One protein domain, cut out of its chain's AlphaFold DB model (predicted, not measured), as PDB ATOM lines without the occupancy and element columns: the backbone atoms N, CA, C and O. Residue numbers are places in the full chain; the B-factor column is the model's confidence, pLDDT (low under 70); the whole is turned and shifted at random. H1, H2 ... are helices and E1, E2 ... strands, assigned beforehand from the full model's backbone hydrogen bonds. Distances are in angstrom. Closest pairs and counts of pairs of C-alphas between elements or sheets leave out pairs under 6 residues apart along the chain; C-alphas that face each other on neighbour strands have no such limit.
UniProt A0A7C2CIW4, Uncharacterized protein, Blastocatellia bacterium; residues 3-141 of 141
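What this domain is: This is residues 3 to 141 of the 141 residues of an uncharacterized protein of Blastocatellia bacterium (UniProt A0A7C2CIW4). Two four-stranded sheets lie partly face to face as a sandwich, their strands crossed at 49 degrees, and one of them, E1 E2 E3 E8, is curled like part of a barrel. The short helices H1, H2 and H4 gather toward one end, the loop of residues 100 to 112 makes the opposite end, and residues 36 to 44 stick out. The printed part has 139 residues with four named helices and eight named strands, in the order E1 E2 E3 H1 H2 E4 E5 H3 E6 E7 E8 H4; its class is mixed, helices and strands. The sheets run E1 E2 E3 E8 and E5 E4 E6 E7, both mixed. The whole is compact, with a radius of gyration of the C-alphas of 16.6 A and spans of 45 by 35 by 30 A.

How they stand to each other: E1, residues 3 to 6, E2, residues 12 to 22, and E3, residues 25 to 32, form a meander, each strand the antiparallel neighbour of the one before. N 4 and O 13 are 3.0 A apart and N 18 and O 29 are 2.9 A apart, within hydrogen-bond range. E8, residues 122 to 125, is parallel to E3, with N 30 and O 124 at 2.8 A. In the other sheet E4, residues 63 to 69, is parallel to E6, residues 92 to 99, with N 65 and O 93 at 2.8 A. E5, residues 74 to 76, is antiparallel to E4, with N 67 and O 76 at 2.8 A. E7, residues 113 to 118, is antiparallel to E6, with N 96 and O 117 at 2.8 A. Between the sheets, the closest C-alphas of E2 and E6 are those of Thr 21 and Asp 98, 7.4 A apart. H2, residues 52 to 60, only grazes the second sheet; its closest C-alpha to E4 is that of Tyr 57, 5.4 A from Ile 63. H3, residues 88 to 91, only grazes both sheets. H4, residues 133 to 139, and H1, residues 46 to 49, are close but not clearly touching, with the C-alphas of Leu 139 and Ser 46 at 6.1 A. In H2 and H4 every O i to N i+4 pair is within hydrogen-bond range; H1 and H3 are too short for such a pair.

Where its parts are: E1 begins at C-alpha 3, (-32.030, 27.829, 7.645). E2 is 32.0 A long, E3 24.0 A, E6 23.1 A and E4 16.6 A. H4 ends at C-alpha 139, (-27.180, 28.910, 17.422).

The domain as a whole: The C-alphas farthest apart, of Arg 104 and Gln 141, are 48.6 A apart. The printed part has no cut. The links E3 to H1, E5 to H3 and E6 to E7 are long. Mean pLDDT of the printed part is 91.4; residues 36 to 38 and 141 are under 70.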
ATOM      1  N   LEU A   3     -33.438  27.530   7.884       93.25
ATOM      2  CA  LEU A   3     -32.030  27.829   7.645       93.25
ATOM      3  C   LEU A   3     -31.270  26.557   7.252       93.25
ATOM      4  O   LEU A   3     -31.236  25.586   8.005       93.25
ATOM      5  N   VAL A   4     -30.647  26.578   6.075       95.81
ATOM      6  CA  VAL A   4     -29.908  25.446   5.491       95.81
ATOM      7  C   VAL A   4     -28.559  25.908   4.952       95.81
ATOM      8  O   VAL A   4     -28.292  27.103   4.831       95.81
ATOM      9  N   ARG A   5     -27.700  24.972   4.556       96.31
ATOM     10  CA  ARG A   5     -26.514  25.271   3.747       96.31
ATOM     11  C   ARG A   5     -26.833  25.085   2.274       96.31
ATOM     12  O   ARG A   5     -27.376  24.059   1.889       96.31
ATOM     13  N   ARG A   6     -26.426  26.016   1.417       94.00
ATOM     14  CA  ARG A   6     -26.524  25.833  -0.037       94.00
ATOM     15  C   ARG A   6     -25.512  24.784  -0.506       94.00
ATOM     16  O   ARG A   6     -24.326  24.850  -0.161       94.00
ATOM     17  N   GLN A   7     -25.964  23.825  -1.308       92.75
ATOM     18  CA  GLN A   7     -25.091  22.817  -1.908       92.75
ATOM     19  C   GLN A   7     -24.064  23.490  -2.836       92.75
ATOM     20  O   GLN A   7     -24.349  24.498  -3.481       92.75
ATOM     21  N   GLY A   8     -22.838  22.969  -2.861       90.31
ATOM     22  CA  GLY A   8     -21.724  23.519  -3.641       90.31
ATOM     23  C   GLY A   8     -20.947  24.632  -2.930       90.31
ATOM     24  O   GLY A   8     -19.728  24.558  -2.881       90.31
ATOM     25  N   SER A   9     -21.611  25.623  -2.320       90.50
ATOM     26  CA  SER A   9     -20.902  26.723  -1.632       90.50
ATOM     27  C   SER A   9     -20.704  26.511  -0.132       90.50
ATOM     28  O   SER A   9     -19.843  27.148   0.465       90.50
ATOM     29  N   GLY A  10     -21.547  25.699   0.510       88.31
ATOM     30  CA  GLY A  10     -21.516  25.482   1.958       88.31
ATOM     31  C   GLY A  10     -21.984  26.672   2.805       88.31
ATOM     32  O   GLY A  10     -22.087  26.514   4.023       88.31
ATOM     33  N   LYS A  11     -22.301  27.814   2.180       91.06
ATOM     34  CA  LYS A  11     -22.810  29.031   2.831       91.06
ATOM     35  C   LYS A  11     -24.225  28.816   3.369       91.06
ATOM     36  O   LYS A  11     -25.012  28.088   2.764       91.06
ATOM     37  N   VAL A  12     -24.548  29.492   4.466       91.50
ATOM     38  CA  VAL A  12     -25.865  29.446   5.115       91.50
ATOM     39  C   VAL A  12     -26.863  30.333   4.363       91.50
ATOM     40  O   VAL A  12     -26.539  31.470   4.028       91.50
ATOM     41  N   TYR A  13     -28.038  29.790   4.049       92.31
ATOM     42  CA  TYR A  13     -29.102  30.427   3.270       92.31
ATOM     43  C   TYR A  13     -30.464  30.192   3.934       92.31
ATOM     44  O   TYR A  13     -30.677  29.130   4.533       92.31
ATOM     45  N   PRO A  14     -31.411  31.136   3.791       92.38
ATOM     46  CA  PRO A  14     -32.796  30.856   4.108       92.38
ATOM     47  C   PRO A  14     -33.355  29.829   3.119       92.38
ATOM     48  O   PRO A  14     -32.966  29.768   1.949       92.38
ATOM     49  N   ALA A  15     -34.282  29.019   3.604       94.88
ATOM     50  CA  ALA A  15     -34.996  28.027   2.828       94.88
ATOM     51  C   ALA A  15     -36.491  28.074   3.120       94.88
ATOM     52  O   ALA A  15     -36.938  28.528   4.180       94.88
ATOM     53  N   THR A  16     -37.251  27.587   2.151       94.00
ATOM     54  CA  THR A  16     -38.685  27.361   2.284       94.00
ATOM     55  C   THR A  16     -38.983  25.869   2.274       94.00
ATOM     56  O   THR A  16     -38.151  25.060   1.847       94.00
ATOM     57  N   ILE A  17     -40.178  25.531   2.745       94.50
ATOM     58  CA  ILE A  17     -40.761  24.203   2.615       94.50
ATOM     59  C   ILE A  17     -41.944  24.271   1.663       94.50
ATOM     60  O   ILE A  17     -42.692  25.247   1.659       94.50
ATOM     61  N   MET A  18     -42.125  23.214   0.887       95.19
ATOM     62  CA  MET A  18     -43.354  22.961   0.153       95.19
ATOM     63  C   MET A  18     -43.813  21.551   0.492       95.19
ATOM     64  O   MET A  18     -43.055  20.596   0.317       95.19
ATOM     65  N   GLY A  19     -45.029  21.445   1.016       94.75
ATOM     66  CA  GLY A  19     -45.684  20.179   1.312       94.75
ATOM     67  C   GLY A  19     -46.812  19.918   0.333       94.75
ATOM     68  O   GLY A  19     -47.507  20.849  -0.067       94.75
ATOM     69  N   LEU A  20     -46.992  18.657  -0.040       94.62
ATOM     70  CA  LEU A  20     -48.135  18.210  -0.827       94.62
ATOM     71  C   LEU A  20     -48.665  16.889  -0.282       94.62
ATOM     72  O   LEU A  20     -47.903  16.062   0.232       94.62
ATOM     73  N   THR A  21     -49.969  16.697  -0.437       95.38
ATOM     74  CA  THR A  21     -50.665  15.446  -0.160       95.38
ATOM     75  C   THR A  21     -51.432  14.995  -1.395       95.38
ATOM     76  O   THR A  21     -51.927  15.815  -2.166       95.38
ATOM     77  N   TYR A  22     -51.495  13.685  -1.622       93.06
ATOM     78  CA  TYR A  22     -52.287  13.093  -2.701       93.06
ATOM     79  C   TYR A  22     -52.605  11.632  -2.373       93.06
ATOM     80  O   TYR A  22     -51.695  10.865  -2.063       93.06
ATOM     81  N   HIS A  23     -53.886  11.245  -2.393       92.50
ATOM     82  CA  HIS A  23     -54.364   9.903  -2.008       92.50
ATOM     83  C   HIS A  23     -53.731   9.365  -0.708       92.50
ATOM     84  O   HIS A  23     -53.182   8.262  -0.664       92.50
ATOM     85  N   GLY A  24     -53.739  10.176   0.355       92.56
ATOM     86  CA  GLY A  24     -53.170   9.810   1.658       92.56
ATOM     87  C   GLY A  24     -51.638   9.716   1.703       92.56
ATOM     88  O   GLY A  24     -51.063   9.415   2.758       92.56
ATOM     89  N   LYS A  25     -50.953   9.983   0.586       96.56
ATOM     90  CA  LYS A  25     -49.496  10.109   0.525       96.56
ATOM     91  C   LYS A  25     -49.060  11.544   0.769       96.56
ATOM     92  O   LYS A  25     -49.795  12.466   0.434       96.56
ATOM     93  N   SER A  26     -47.876  11.730   1.342       97.69
ATOM     94  CA  SER A  26     -47.321  13.042   1.680       97.69
ATOM     95  C   SER A  26     -45.863  13.188   1.249       97.69
ATOM     96  O   SER A  26     -45.061  12.254   1.328       97.69
ATOM     97  N   PHE A  27     -45.511  14.388   0.799       97.50
ATOM     98  CA  PHE A  27     -44.156  14.737   0.391       97.50
ATOM     99  C   PHE A  27     -43.798  16.148   0.851       97.50
ATOM    100  O   PHE A  27     -44.626  17.055   0.779       97.50
ATOM    101  N   ILE A  28     -42.554  16.326   1.298       97.50
ATOM    102  CA  ILE A  28     -41.981  17.626   1.656       97.50
ATOM    103  C   ILE A  28     -40.712  17.857   0.844       97.50
ATOM    104  O   ILE A  28     -39.781  17.048   0.883       97.50
ATOM    105  N   ALA A  29     -40.651  19.008   0.183       97.31
ATOM    106  CA  ALA A  29     -39.432  19.553  -0.390       97.31
ATOM    107  C   ALA A  29     -38.925  20.732   0.443       97.31
ATOM    108  O   ALA A  29     -39.690  21.622   0.813       97.31
ATOM    109  N   ILE A  30     -37.615  20.762   0.681       97.44
ATOM    110  CA  ILE A  30     -36.894  21.880   1.289       97.44
ATOM    111  C   ILE A  30     -35.920  22.433   0.255       97.44
ATOM    112  O   ILE A  30     -35.075  21.692  -0.247       97.44
ATOM    113  N   ALA A  31     -36.000  23.728  -0.043       96.25
ATOM    114  CA  ALA A  31     -35.113  24.367  -1.012       96.25
ATOM    115  C   ALA A  31     -34.650  25.750  -0.529       96.25
ATOM    116  O   ALA A  31     -35.450  26.499   0.045       96.25
ATOM    117  N   PRO A  32     -33.374  26.116  -0.755       95.50
ATOM    118  CA  PRO A  32     -32.875  27.436  -0.421       95.50
ATOM    119  C   PRO A  32     -33.418  28.467  -1.410       95.50
ATOM    120  O   PRO A  32     -33.551  28.195  -2.603       95.50
ATOM    121  N   TYR A  33     -33.648  29.681  -0.931       92.12
ATOM    122  CA  TYR A  33     -33.960  30.828  -1.778       92.12
ATOM    123  C   TYR A  33     -33.057  32.008  -1.418       92.12
ATOM    124  O   TYR A  33     -32.381  32.021  -0.387       92.12
ATOM    125  N   ARG A  34     -32.993  33.005  -2.301       86.25
ATOM    126  CA  ARG A  34     -32.272  34.253  -2.035       86.25
ATOM    127  C   ARG A  34     -33.247  35.251  -1.432       86.25
ATOM    128  O   ARG A  34     -34.068  35.811  -2.151       86.25
ATOM    129  N   ALA A  35     -33.163  35.452  -0.123       79.06
ATOM    130  CA  ALA A  35     -33.847  36.562   0.524       79.06
ATOM    131  C   ALA A  35     -33.004  37.837   0.397       79.06
ATOM    132  O   ALA A  35     -31.778  37.779   0.508       79.06
ATOM    133  N   HIS A  36     -33.666  38.977   0.229       67.06
ATOM    134  CA  HIS A  36     -33.064  40.293   0.411       67.06
ATOM    135  C   HIS A  36     -33.842  40.995   1.521       67.06
ATOM    136  O   HIS A  36     -34.978  41.402   1.309       67.06
ATOM    137  N   ASN A  37     -33.235  41.108   2.704       64.31
ATOM    138  CA  ASN A  37     -33.771  41.920   3.792       64.31
ATOM    139  C   ASN A  37     -32.841  43.117   3.977       64.31
ATOM    140  O   ASN A  37     -31.688  42.947   4.368       64.31
ATOM    141  N   ILE A  38     -33.342  44.315   3.682       64.06
ATOM    142  CA  ILE A  38     -32.642  45.571   3.949       64.06
ATOM    143  C   ILE A  38     -33.174  46.086   5.285       64.06
ATOM    144  O   ILE A  38     -34.342  46.447   5.393       64.06
ATOM    145  N   VAL A  39     -32.331  46.079   6.315       70.88
ATOM    146  CA  VAL A  39     -32.648  46.643   7.632       70.88
ATOM    147  C   VAL A  39     -31.582  47.665   8.009       70.88
ATOM    148  O   VAL A  39     -30.404  47.451   7.737       70.88
ATOM    149  N   ALA A  40     -31.989  48.772   8.636       78.19
ATOM    150  CA  ALA A  40     -31.078  49.862   9.007       78.19
ATOM    151  C   ALA A  40     -29.990  49.420  10.004       78.19
ATOM    152  O   ALA A  40     -28.869  49.919   9.969       78.19
ATOM    153  N   LYS A  41     -30.314  48.454  10.873       79.81
ATOM    154  CA  LYS A  41     -29.381  47.809  11.799       79.81
ATOM    155  C   LYS A  41     -29.511  46.296  11.663       79.81
ATOM    156  O   LYS A  41     -30.615  45.759  11.757       79.81
ATOM    157  N   GLY A  42     -28.388  45.621  11.424       74.88
ATOM    158  CA  GLY A  42     -28.337  44.162  11.379       74.88
ATOM    159  C   GLY A  42     -28.709  43.548  12.729       74.88
ATOM    160  O   GLY A  42     -28.406  44.116  13.776       74.88
ATOM    161  N   ARG A  43     -29.363  42.386  12.685       80.69
ATOM    162  CA  ARG A  43     -29.625  41.548  13.860       80.69
ATOM    163  C   ARG A  43     -28.505  40.522  14.011       80.69
ATOM    164  O   ARG A  43     -27.976  40.035  13.010       80.69
ATOM    165  N   SER A  44     -28.169  40.186  15.244       80.44
ATOM    166  CA  SER A  44     -27.360  39.021  15.588       80.44
ATOM    167  C   SER A  44     -28.095  37.719  15.244       80.44
ATOM    168  O   SER A  44     -29.304  37.691  15.006       80.44
ATOM    169  N   CYS A  45     -27.352  36.615  15.178       74.69
ATOM    170  CA  CYS A  45     -27.910  35.319  14.800       74.69
ATOM    171  C   CYS A  45     -28.946  34.819  15.825       74.69
ATOM    172  O   CYS A  45     -30.010  34.332  15.436       74.69
ATOM    173  N   SER A  46     -28.659  34.966  17.119       76.12
ATOM    174  CA  SER A  46     -29.518  34.489  18.210       76.12
ATOM    175  C   SER A  46     -30.874  35.196  18.233       76.12
ATOM    176  O   SER A  46     -31.887  34.533  18.434       76.12
ATOM    177  N   GLU A  47     -30.937  36.484  17.875       77.62
ATOM    178  CA  GLU A  47     -32.190  37.260  17.792       77.62
ATOM    179  C   GLU A  47     -33.258  36.661  16.856       77.62
ATOM    180  O   GLU A  47     -34.433  37.010  16.959       77.62
ATOM    181  N   CYS A  48     -32.876  35.768  15.937       78.19
ATOM    182  CA  CYS A  48     -33.803  35.083  15.030       78.19
ATOM    183  C   CYS A  48     -33.838  33.555  15.215       78.19
ATOM    184  O   CYS A  48     -34.861  32.923  14.921       78.19
ATOM    185  N   HIS A  49     -32.725  32.957  15.648       74.88
ATOM    186  CA  HIS A  49     -32.514  31.506  15.636       74.88
ATOM    187  C   HIS A  49     -32.572  30.841  17.015       74.88
ATOM    188  O   HIS A  49     -32.892  29.654  17.071       74.88
ATOM    189  N   ALA A  50     -32.344  31.584  18.104       80.19
ATOM    190  CA  ALA A  50     -32.557  31.101  19.469       80.19
ATOM    191  C   ALA A  50     -34.058  31.178  19.804       80.19
ATOM    192  O   ALA A  50     -34.525  32.047  20.537       80.19
ATOM    193  N   ASN A  51     -34.842  30.312  19.163       85.19
ATOM    194  CA  ASN A  51     -36.302  30.283  19.262       85.19
ATOM    195  C   ASN A  51     -36.806  28.930  19.785       85.19
ATOM    196  O   ASN A  51     -36.046  27.978  19.935       85.19
ATOM    197  N   ALA A  52     -38.112  28.828  20.038       90.12
ATOM    198  CA  ALA A  52     -38.719  27.633  20.622       90.12
ATOM    199  C   ALA A  52     -38.403  26.327  19.865       90.12
ATOM    200  O   ALA A  52     -38.349  25.277  20.495       90.12
ATOM    201  N   ALA A  53     -38.141  26.381  18.553       91.56
ATOM    202  CA  ALA A  53     -37.787  25.195  17.779       91.56
ATOM    203  C   ALA A  53     -36.402  24.638  18.150       91.56
ATOM    204  O   ALA A  53     -36.236  23.422  18.202       91.56
ATOM    205  N   ILE A  54     -35.408  25.493  18.435       89.38
ATOM    206  CA  ILE A  54     -34.086  25.000  18.858       89.38
ATOM    207  C   ILE A  54     -34.147  24.413  20.270       89.38
ATOM    208  O   ILE A  54     -33.502  23.402  20.542       89.38
ATOM    209  N   THR A  55     -34.981  24.992  21.139       90.88
ATOM    210  CA  THR A  55     -35.248  24.464  22.481       90.88
ATOM    211  C   THR A  55     -35.962  23.114  22.423       90.88
ATOM    212  O   THR A  55     -35.533  22.175  23.092       90.88
ATOM    213  N   GLU A  56     -37.007  22.982  21.597       93.56
ATOM    214  CA  GLU A  56     -37.714  21.712  21.369       93.56
ATOM    215  C   GLU A  56     -36.740  20.634  20.885       93.56
ATOM    216  O   GLU A  56     -36.715  19.521  21.423       93.56
ATOM    217  N   TYR A  57     -35.880  20.990  19.930       94.56
ATOM    218  CA  TYR A  57     -34.884  20.081  19.382       94.56
ATOM    219  C   TYR A  57     -33.876  19.629  20.434       94.56
ATOM    220  O   TYR A  57     -33.598  18.436  20.537       94.56
ATOM    221  N   ALA A  58     -33.369  20.550  21.253       92.06
ATOM    222  CA  ALA A  58     -32.424  20.218  22.314       92.06
ATOM    223  C   ALA A  58     -33.031  19.276  23.371       92.06
ATOM    224  O   ALA A  58     -32.334  18.410  23.893       92.06
ATOM    225  N   GLN A  59     -34.324  19.427  23.673       94.44
ATOM    226  CA  GLN A  59     -35.012  18.644  24.704       94.44
ATOM    227  C   GLN A  59     -35.512  17.284  24.206       94.44
ATOM    228  O   GLN A  59     -35.521  16.316  24.962       94.44
ATOM    229  N   THR A  60     -35.964  17.211  22.953       95.69
ATOM    230  CA  THR A  60     -36.728  16.058  22.446       95.69
ATOM    231  C   THR A  60     -36.110  15.401  21.215       95.69
ATOM    232  O   THR A  60     -36.537  14.318  20.814       95.69
ATOM    233  N   GLY A  61     -35.132  16.054  20.583       95.19
ATOM    234  CA  GLY A  61     -34.630  15.682  19.261       95.19
ATOM    235  C   GLY A  61     -35.605  15.994  18.122       95.19
ATOM    236  O   GLY A  61     -35.390  15.522  17.007       95.19
ATOM    237  N   ARG A  62     -36.677  16.762  18.374       95.88
ATOM    238  CA  ARG A  62     -37.728  17.082  17.398       95.88
ATOM    239  C   ARG A  62     -37.886  18.582  17.184       95.88
ATOM    240  O   ARG A  62     -37.645  19.382  18.075       95.88
ATOM    241  N   ILE A  63     -38.313  18.939  15.984       95.88
ATOM    242  CA  ILE A  63     -38.732  20.270  15.569       95.88
ATOM    243  C   ILE A  63     -40.079  20.103  14.885       95.88
ATOM    244  O   ILE A  63     -40.158  19.588  13.764       95.88
ATOM    245  N   THR A  64     -41.140  20.550  15.537       96.06
ATOM    246  CA  THR A  64     -42.483  20.505  14.966       96.06
ATOM    247  C   THR A  64     -42.653  21.673  14.001       96.06
ATOM    248  O   THR A  64     -42.710  22.815  14.433       96.06
ATOM    249  N   LEU A  65     -42.717  21.415  12.691       95.94
ATOM    250  CA  LEU A  65     -42.883  22.449  11.659       95.94
ATOM    251  C   LEU A  65     -44.345  22.733  11.326       95.94
ATOM    252  O   LEU A  65     -44.701  23.878  11.053       95.94
ATOM    253  N   THR A  66     -45.183  21.703  11.363       95.88
ATOM    254  CA  THR A  66     -46.635  21.835  11.263       95.88
ATOM    255  C   THR A  66     -47.280  20.936  12.302       95.88
ATOM    256  O   THR A  66     -46.902  19.775  12.443       95.88
ATOM    257  N   ARG A  67     -48.256  21.481  13.022       96.69
ATOM    258  CA  ARG A  67     -49.118  20.761  13.954       96.69
ATOM    259  C   ARG A  67     -50.564  21.102  13.652       96.69
ATOM    260  O   ARG A  67     -50.877  22.265  13.416       96.69
ATOM    261  N   TRP A  68     -51.445  20.119  13.668       97.25
ATOM    262  CA  TRP A  68     -52.870  20.363  13.494       97.25
ATOM    263  C   TRP A  68     -53.532  20.816  14.800       97.25
ATOM    264  O   TRP A  68     -53.353  20.200  15.853       97.25
ATOM    265  N   ASP A  69     -54.296  21.905  14.724       95.81
ATOM    266  CA  ASP A  69     -55.193  22.366  15.778       95.81
ATOM    267  C   ASP A  69     -56.638  22.059  15.363       95.81
ATOM    268  O   ASP A  69     -57.231  22.756  14.536       95.81
ATOM    269  N   GLU A  70     -57.195  20.994  15.939       93.06
ATOM    270  CA  GLU A  70     -58.555  20.520  15.658       93.06
ATOM    271  C   GLU A  70     -59.629  21.536  16.067       93.06
ATOM    272  O   GLU A  70     -60.655  21.647  15.397       93.06
ATOM    273  N   GLN A  71     -59.395  22.301  17.139       92.56
ATOM    274  CA  GLN A  71     -60.359  23.285  17.637       92.56
ATOM    275  C   GLN A  71     -60.416  24.503  16.716       92.56
ATOM    276  O   GLN A  71     -61.494  25.024  16.438       92.56
ATOM    277  N   GLN A  72     -59.258  24.947  16.224       92.06
ATOM    278  CA  GLN A  72     -59.145  26.115  15.347       92.06
ATOM    279  C   GLN A  72     -59.203  25.762  13.855       92.06
ATOM    280  O   GLN A  72     -59.153  26.667  13.021       92.06
ATOM    281  N   LYS A  73     -59.284  24.467  13.519       92.00
ATOM    282  CA  LYS A  73     -59.297  23.926  12.152       92.00
ATOM    283  C   LYS A  73     -58.184  24.494  11.271       92.00
ATOM    284  O   LYS A  73     -58.410  24.892  10.128       92.00
ATOM    285  N   LYS A  74     -56.959  24.549  11.801       93.44
ATOM    286  CA  LYS A  74     -55.796  25.061  11.063       93.44
ATOM    287  C   LYS A  74     -54.502  24.364  11.453       93.44
ATOM    288  O   LYS A  74     -54.358  23.833  12.551       93.44
ATOM    289  N   LEU A  75     -53.520  24.439  10.559       93.75
ATOM    290  CA  LEU A  75     -52.140  24.122  10.903       93.75
ATOM    291  C   LEU A  75     -51.515  25.293  11.666       93.75
ATOM    292  O   LEU A  75     -51.588  26.446  11.239       93.75
ATOM    293  N   ILE A  76     -50.869  24.978  12.780       94.56
ATOM    294  CA  ILE A  76     -49.999  25.880  13.527       94.56
ATOM    295  C   ILE A  76     -48.545  25.464  13.322       94.56
ATOM    296  O   ILE A  76     -48.240  24.293  13.098       94.56
ATOM    297  N   GLY A  77     -47.640  26.432  13.383       90.19
ATOM    298  CA  GLY A  77     -46.218  26.201  13.190       90.19
ATOM    299  C   GLY A  77     -45.372  27.123  14.065       90.19
ATOM    300  O   GLY A  77     -45.880  28.102  14.618       90.19
ATOM    301  N   PRO A  78     -44.082  26.810  14.208       87.25
ATOM    302  CA  PRO A  78     -43.150  27.570  15.020       87.25
ATOM    303  C   PRO A  78     -42.821  28.918  14.368       87.25
ATOM    304  O   PRO A  78     -42.714  29.050  13.144       87.25
ATOM    305  N   SER A  79     -42.621  29.925  15.212       85.56
ATOM    306  CA  SER A  79     -42.211  31.268  14.805       85.56
ATOM    307  C   SER A  79     -40.692  31.384  14.680       85.56
ATOM    308  O   SER A  79     -39.934  30.677  15.343       85.56
ATOM    309  N   GLY A  80     -40.240  32.341  13.869       85.12
ATOM    310  CA  GLY A  80     -38.820  32.643  13.697       85.12
ATOM    311  C   GLY A  80     -38.153  31.850  12.573       85.12
ATOM    312  O   GLY A  80     -38.792  31.422  11.601       85.12
ATOM    313  N   VAL A  81     -36.827  31.734  12.670       88.75
ATOM    314  CA  VAL A  81     -36.003  31.106  11.637       88.75
ATOM    315  C   VAL A  81     -35.412  29.813  12.160       88.75
ATOM    316  O   VAL A  81     -34.592  29.808  13.073       88.75
ATOM    317  N   ILE A  82     -35.830  28.711  11.556       93.00
ATOM    318  CA  ILE A  82     -35.678  27.379  12.125       93.00
ATOM    319  C   ILE A  82     -34.429  26.723  11.539       93.00
ATOM    320  O   ILE A  82     -34.383  26.482  10.326       93.00
ATOM    321  N   PRO A  83     -33.404  26.445  12.357       92.94
ATOM    322  CA  PRO A  83     -32.203  25.759  11.902       92.94
ATOM    323  C   PRO A  83     -32.521  24.313  11.506       92.94
ATOM    324  O   PRO A  83     -33.159  23.596  12.269       92.94
ATOM    325  N   VAL A  84     -32.083  23.867  10.324       96.06
ATOM    326  CA  VAL A  84     -32.276  22.473   9.887       96.06
ATOM    327  C   VAL A  84     -31.084  21.621  10.343       96.06
ATOM    328  O   VAL A  84     -29.981  21.834   9.826       96.06
ATOM    329  N   PRO A  85     -31.263  20.672  11.284       96.69
ATOM    330  CA  PRO A  85     -30.159  19.929  11.889       96.69
ATOM    331  C   PRO A  85     -29.627  18.809  10.977       96.69
ATOM    332  O   PRO A  85     -30.296  18.420  10.017       96.69
ATOM    333  N   PRO A  86     -28.434  18.246  11.257       97.12
ATOM    334  CA  PRO A  86     -27.867  17.143  10.475       97.12
ATOM    335  C   PRO A  86     -28.800  15.935  10.292       97.12
ATOM    336  O   PRO A  86     -28.803  15.325   9.226       97.12
ATOM    337  N   ASP A  87     -29.614  15.612  11.297       97.25
ATOM    338  CA  ASP A  87     -30.546  14.480  11.314       97.25
ATOM    339  C   ASP A  87     -31.995  14.878  10.967       97.25
ATOM    340  O   ASP A  87     -32.951  14.200  11.355       97.25
ATOM    341  N   TRP A  88     -32.157  15.958  10.191       96.88
ATOM    342  CA  TRP A  88     -33.431  16.580   9.808       96.88
ATOM    343  C   TRP A  88     -34.544  15.619   9.373       96.88
ATOM    344  O   TRP A  88     -35.709  15.909   9.616       96.88
ATOM    345  N   GLN A  89     -34.225  14.486   8.742       96.06
ATOM    346  CA  GLN A  89     -35.239  13.523   8.297       96.06
ATOM    347  C   GLN A  89     -36.006  12.887   9.461       96.06
ATOM    348  O   GLN A  89     -37.147  12.477   9.284       96.06
ATOM    349  N   ARG A  90     -35.370  12.797  10.632       96.62
ATOM    350  CA  ARG A  90     -35.995  12.331  11.874       96.62
ATOM    351  C   ARG A  90     -36.447  13.502  12.736       96.62
ATOM    352  O   ARG A  90     -37.478  13.402  13.380       96.62
ATOM    353  N   ALA A  91     -35.663  14.580  12.754       97.00
ATOM    354  CA  ALA A  91     -35.911  15.710  13.637       97.00
ATOM    355  C   ALA A  91     -37.086  16.583  13.181       97.00
ATOM    356  O   ALA A  91     -37.783  17.129  14.022       97.00
ATOM    357  N   LEU A  92     -37.322  16.748  11.875       97.06
ATOM    358  CA  LEU A  92     -38.417  17.588  11.387       97.06
ATOM    359  C   LEU A  92     -39.737  16.812  11.383       97.06
ATOM    360  O   LEU A  92     -39.884  15.817  10.673       97.06
ATOM    361  N   HIS A  93     -40.710  17.312  12.137       96.88
ATOM    362  CA  HIS A  93     -42.041  16.732  12.260       96.88
ATOM    363  C   HIS A  93     -43.094  17.590  11.559       96.88
ATOM    364  O   HIS A  93     -43.072  18.819  11.635       96.88
ATOM    365  N   PHE A  94     -44.025  16.917  10.885       97.44
ATOM    366  CA  PHE A  94     -45.067  17.545  10.082       97.44
ATOM    367  C   PHE A  94     -46.395  16.831  10.289       97.44
ATOM    368  O   PHE A  94     -46.475  15.619  10.078       97.44
ATOM    369  N   ASP A  95     -47.428  17.590  10.614       97.88
ATOM    370  CA  ASP A  95     -48.811  17.188  10.406       97.88
ATOM    371  C   ASP A  95     -49.280  17.626   9.021       97.88
ATOM    372  O   ASP A  95     -48.982  18.733   8.555       97.88
ATOM    373  N   PHE A  96     -50.033  16.741   8.381       97.88
ATOM    374  CA  PHE A  96     -50.675  16.949   7.096       97.88
ATOM    375  C   PHE A  96     -52.185  16.963   7.269       97.88
ATOM    376  O   PHE A  96     -52.747  16.272   8.123       97.88
ATOM    377  N   VAL A  97     -52.831  17.726   6.401       95.81
ATOM    378  CA  VAL A  97     -54.281  17.865   6.338       95.81
ATOM    379  C   VAL A  97     -54.772  17.496   4.948       95.81
ATOM    380  O   VAL A  97     -53.995  17.476   3.988       95.81
ATOM    381  N   ASP A  98     -56.060  17.209   4.862       94.50
ATOM    382  CA  ASP A  98     -56.782  17.053   3.607       94.50
ATOM    383  C   ASP A  98     -57.970  18.018   3.569       94.50
ATOM    384  O   ASP A  98     -58.447  18.475   4.613       94.50
ATOM    385  N   TYR A  99     -58.431  18.344   2.366       93.31
ATOM    386  CA  TYR A  99     -59.569  19.228   2.151       93.31
ATOM    387  C   TYR A  99     -60.733  18.450   1.546       93.31
ATOM    388  O   TYR A  99     -60.665  17.986   0.412       93.31
ATOM    389  N   THR A 100     -61.834  18.346   2.289       94.50
ATOM    390  CA  THR A 100     -63.031  17.595   1.877       94.50
ATOM    391  C   THR A 100     -64.134  18.494   1.308       94.50
ATOM    392  O   THR A 100     -65.299  18.092   1.258       94.50
ATOM    393  N   GLY A 101     -63.818  19.750   0.985       95.00
ATOM    394  CA  GLY A 101     -64.748  20.699   0.372       95.00
ATOM    395  C   GLY A 101     -64.674  20.670  -1.155       95.00
ATOM    396  O   GLY A 101     -63.935  19.880  -1.735       95.00
ATOM    397  N   ASP A 102     -65.420  21.557  -1.817       94.94
ATOM    398  CA  ASP A 102     -65.329  21.722  -3.272       94.94
ATOM    399  C   ASP A 102     -64.041  22.486  -3.644       94.94
ATOM    400  O   ASP A 102     -63.915  23.659  -3.282       94.94
ATOM    401  N   PRO A 103     -63.077  21.873  -4.360       89.75
ATOM    402  CA  PRO A 103     -61.845  22.546  -4.771       89.75
ATOM    403  C   PRO A 103     -62.057  23.575  -5.892       89.75
ATOM    404  O   PRO A 103     -61.128  24.305  -6.226       89.75
ATOM    405  N   ARG A 104     -63.247  23.623  -6.509       93.88
ATOM    406  CA  ARG A 104     -63.604  24.608  -7.544       93.88
ATOM    407  C   ARG A 104     -64.197  25.887  -6.960       93.88
ATOM    408  O   ARG A 104     -64.356  26.863  -7.692       93.88
ATOM    409  N   ALA A 105     -64.534  25.885  -5.671       94.00
ATOM    410  CA  ALA A 105     -65.005  27.076  -4.986       94.00
ATOM    411  C   ALA A 105     -63.909  28.155  -4.977       94.00
ATOM    412  O   ALA A 105     -62.721  27.865  -4.858       94.00
ATOM    413  N   SER A 106     -64.313  29.422  -5.070       93.62
ATOM    414  CA  SER A 106     -63.389  30.566  -5.064       93.62
ATOM    415  C   SER A 106     -62.688  30.784  -3.719       93.62
ATOM    416  O   SER A 106     -61.706  31.522  -3.651       93.62
ATOM    417  N   ALA A 107     -63.179  30.148  -2.655       92.81
ATOM    418  CA  ALA A 107     -62.585  30.153  -1.329       92.81
ATOM    419  C   ALA A 107     -62.757  28.783  -0.662       92.81
ATOM    420  O   ALA A 107     -63.739  28.077  -0.900       92.81
ATOM    421  N   THR A 108     -61.812  28.426   0.206       91.06
ATOM    422  CA  THR A 108     -61.906  27.214   1.027       91.06
ATOM    423  C   THR A 108     -62.759  27.455   2.271       91.06
ATOM    424  O   THR A 108     -62.584  28.478   2.930       91.06
ATOM    425  N   ASP A 109     -63.597  26.490   2.644       92.31
ATOM    426  CA  ASP A 109     -64.310  26.459   3.926       92.31
ATOM    427  C   ASP A 109     -63.393  25.877   5.024       92.31
ATOM    428  O   ASP A 109     -63.015  24.704   4.936       92.31
ATOM    429  N   PRO A 110     -63.031  26.646   6.073       89.75
ATOM    430  CA  PRO A 110     -62.202  26.159   7.174       89.75
ATOM    431  C   PRO A 110     -62.704  24.855   7.812       89.75
ATOM    432  O   PRO A 110     -61.897  24.011   8.195       89.75
ATOM    433  N   ALA A 111     -64.024  24.640   7.880       91.69
ATOM    434  CA  ALA A 111     -64.610  23.446   8.490       91.69
ATOM    435  C   ALA A 111     -64.393  22.163   7.666       91.69
ATOM    436  O   ALA A 111     -64.616  21.062   8.175       91.69
ATOM    437  N   LYS A 112     -63.969  22.289   6.403       95.38
ATOM    438  CA  LYS A 112     -63.700  21.169   5.490       95.38
ATOM    439  C   LYS A 112     -62.243  20.716   5.491       95.38
ATOM    440  O   LYS A 112     -61.915  19.751   4.803       95.38
ATOM    441  N   TRP A 113     -61.373  21.379   6.249       94.94
ATOM    442  CA  TRP A 113     -60.035  20.869   6.516       94.94
ATOM    443  C   TRP A 113     -60.086  19.819   7.620       94.94
ATOM    444  O   TRP A 113     -60.649  20.043   8.695       94.94
ATOM    445  N   VAL A 114     -59.476  18.670   7.350       95.50
ATOM    446  CA  VAL A 114     -59.412  17.543   8.281       95.50
ATOM    447  C   VAL A 114     -57.972  17.096   8.463       95.50
ATOM    448  O   VAL A 114     -57.158  17.175   7.543       95.50
ATOM    449  N   PHE A 115     -57.656  16.605   9.657       97.38
ATOM    450  CA  PHE A 115     -56.382  15.944   9.894       97.38
ATOM    451  C   PHE A 115     -56.243  14.724   8.981       97.38
ATOM    452  O   PHE A 115     -57.144  13.887   8.920       97.38
ATOM    453  N   LEU A 116     -55.103  14.613   8.301       97.19
ATOM    454  CA  LEU A 116     -54.782  13.450   7.483       97.19
ATOM    455  C   LEU A 116     -53.880  12.486   8.253       97.19
ATOM    456  O   LEU A 116     -54.246  11.331   8.464       97.19
ATOM    457  N   LYS A 117     -52.680  12.944   8.627       97.75
ATOM    458  CA  LYS A 117     -51.684  12.155   9.365       97.75
ATOM    459  C   LYS A 117     -50.514  13.008   9.848       97.75
ATOM    460  O   LYS A 117     -50.259  14.083   9.307       97.75
ATOM    461  N   SER A 118     -49.731  12.448  10.765       97.38
ATOM    462  CA  SER A 118     -48.392  12.932  11.107       97.38
ATOM    463  C   SER A 118     -47.322  12.151  10.341       97.38
ATOM    464  O   SER A 118     -47.442  10.942  10.139       97.38
ATOM    465  N   GLY A 119     -46.247  12.830   9.956       96.25
ATOM    466  CA  GLY A 119     -45.109  12.246   9.250       96.25
ATOM    467  C   GLY A 119     -45.216  12.340   7.726       96.25
ATOM    468  O   GLY A 119     -46.277  12.170   7.117       96.25
ATOM    469  N   ALA A 120     -44.080  12.635   7.097       96.88
ATOM    470  CA  ALA A 120     -43.951  12.678   5.646       96.88
ATOM    471  C   ALA A 120     -43.552  11.293   5.113       96.88
ATOM    472  O   ALA A 120     -42.616  10.695   5.638       96.88
ATOM    473  N   ASP A 121     -44.195  10.799   4.048       97.62
ATOM    474  CA  ASP A 121     -43.753   9.534   3.426       97.62
ATOM    475  C   ASP A 121     -42.421   9.703   2.693       97.62
ATOM    476  O   ASP A 121     -41.638   8.763   2.550       97.62
ATOM    477  N   LYS A 122     -42.181  10.909   2.176       97.19
ATOM    478  CA  LYS A 122     -40.960  11.268   1.467       97.19
ATOM    479  C   LYS A 122     -40.536  12.685   1.824       97.19
ATOM    480  O   LYS A 122     -41.342  13.610   1.907       97.19
ATOM    481  N   LEU A 123     -39.233  12.838   1.987       97.12
ATOM    482  CA  LEU A 123     -38.566  14.079   2.340       97.12
ATOM    483  C   LEU A 123     -37.441  14.299   1.338       97.12
ATOM    484  O   LEU A 123     -36.626  13.402   1.116       97.12
ATOM    485  N   GLN A 124     -37.377  15.488   0.752       96.88
ATOM    486  CA  GLN A 124     -36.322  15.849  -0.183       96.88
ATOM    487  C   GLN A 124     -35.749  17.220   0.146       96.88
ATOM    488  O   GLN A 124     -36.475  18.190   0.342       96.88
ATOM    489  N   MET A 125     -34.423  17.309   0.142       96.50
ATOM    490  CA  MET A 125     -33.715  18.579   0.176       96.50
ATOM    491  C   MET A 125     -33.120  18.846  -1.209       96.50
ATOM    492  O   MET A 125     -32.368  18.029  -1.736       96.50
ATOM    493  N   LEU A 126     -33.486  19.972  -1.816       95.00
ATOM    494  CA  LEU A 126     -33.102  20.361  -3.171       95.00
ATOM    495  C   LEU A 126     -32.029  21.446  -3.110       95.00
ATOM    496  O   LEU A 126     -32.255  22.512  -2.543       95.00
ATOM    497  N   TYR A 127     -30.861  21.190  -3.706       94.81
ATOM    498  CA  TYR A 127     -29.745  22.148  -3.788       94.81
ATOM    499  C   TYR A 127     -29.274  22.698  -2.431       94.81
ATOM    500  O   TYR A 127     -28.662  23.770  -2.346       94.81
ATOM    501  N   ALA A 128     -29.533  21.955  -1.360       96.38
ATOM    502  CA  ALA A 128     -29.169  22.300   0.001       96.38
ATOM    503  C   ALA A 128     -28.636  21.083   0.764       96.38
ATOM    504  O   ALA A 128     -28.775  19.936   0.348       96.38
ATOM    505  N   LYS A 129     -27.978  21.374   1.880       97.00
ATOM    506  CA  LYS A 129     -27.548  20.438   2.912       97.00
ATOM    507  C   LYS A 129     -28.041  20.969   4.264       97.00
ATOM    508  O   LYS A 129     -28.166  22.191   4.406       97.00
ATOM    509  N   PRO A 130     -28.286  20.108   5.264       97.19
ATOM    510  CA  PRO A 130     -28.557  20.580   6.617       97.19
ATOM    511  C   PRO A 130     -27.377  21.399   7.161       97.19
ATOM    512  O   PRO A 130     -26.260  21.365   6.620       97.19
ATOM    513  N   LEU A 131     -27.620  22.141   8.239       95.94
ATOM    514  CA  LEU A 131     -26.544  22.748   9.011       95.94
ATOM    515  C   LEU A 131     -25.656  21.656   9.618       95.94
ATOM    516  O   LEU A 131     -26.075  20.519   9.818       95.94
ATOM    517  N   THR A 132     -24.402  22.003   9.887       95.44
ATOM    518  CA  THR A 132     -23.485  21.132  10.636       95.44
ATOM    519  C   THR A 132     -23.809  21.163  12.127       95.44
ATOM    520  O   THR A 132     -24.453  22.097  12.606       95.44
ATOM    521  N   ARG A 133     -23.326  20.167  12.875       93.88
ATOM    522  CA  ARG A 133     -23.483  20.123  14.334       93.88
ATOM    523  C   ARG A 133     -22.904  21.371  15.011       93.88
ATOM    524  O   ARG A 133     -23.604  22.017  15.777       93.88
ATOM    525  N   GLU A 134     -21.698  21.772  14.622       93.19
ATOM    526  CA  GLU A 134     -21.033  22.985  15.120       93.19
ATOM    527  C   GLU A 134     -21.852  24.259  14.856       93.19
ATOM    528  O   GLU A 134     -21.890  25.173  15.676       93.19
ATOM    529  N   GLN A 135     -22.523  24.347  13.701       91.62
ATOM    530  CA  GLN A 135     -23.401  25.479  13.393       91.62
ATOM    531  C   GLN A 135     -24.663  25.472  14.251       91.62
ATOM    532  O   GLN A 135     -25.094  26.540  14.662       91.62
ATOM    533  N   ILE A 136     -25.246  24.302  14.519       91.19
ATOM    534  CA  ILE A 136     -26.392  24.177  15.427       91.19
ATOM    535  C   ILE A 136     -25.996  24.595  16.848       91.19
ATOM    536  O   ILE A 136     -26.691  25.402  17.453       91.19
ATOM    537  N   GLU A 137     -24.854  24.122  17.349       88.69
ATOM    538  CA  GLU A 137     -24.352  24.449  18.692       88.69
ATOM    539  C   GLU A 137     -24.093  25.953  18.866       88.69
ATOM    540  O   GLU A 137     -24.424  26.517  19.905       88.69
ATOM    541  N   LYS A 138     -23.593  26.637  17.828       85.88
ATOM    542  CA  LYS A 138     -23.424  28.103  17.827       85.88
ATOM    543  C   LYS A 138     -24.739  28.890  17.837       85.88
ATOM    544  O   LYS A 138     -24.717  30.072  18.156       85.88
ATOM    545  N   LEU A 139     -25.853  28.279  17.433       81.00
ATOM    546  CA  LEU A 139     -27.180  28.910  17.422       81.00
ATOM    547  C   LEU A 139     -27.976  28.641  18.707       81.00
ATOM    548  O   LEU A 139     -29.008  29.274  18.910       81.00
ATOM    549  N   ALA A 140     -27.520  27.698  19.535       71.06
ATOM    550  CA  ALA A 140     -28.140  27.329  20.807       71.06
ATOM    551  C   ALA A 140     -27.582  28.114  22.015       71.06
ATOM    552  O   ALA A 140     -28.020  27.873  23.138       71.06
ATOM    553  N   GLN A 141     -26.612  29.008  21.781       60.44
ATOM    554  CA  GLN A 141     -26.028  29.937  22.759       60.44
ATOM    555  C   GLN A 141     -26.767  31.276  22.731       60.44
ATOM    556  O   GLN A 141     -26.930  31.863  23.821       60.44
TER     557      GLN A 141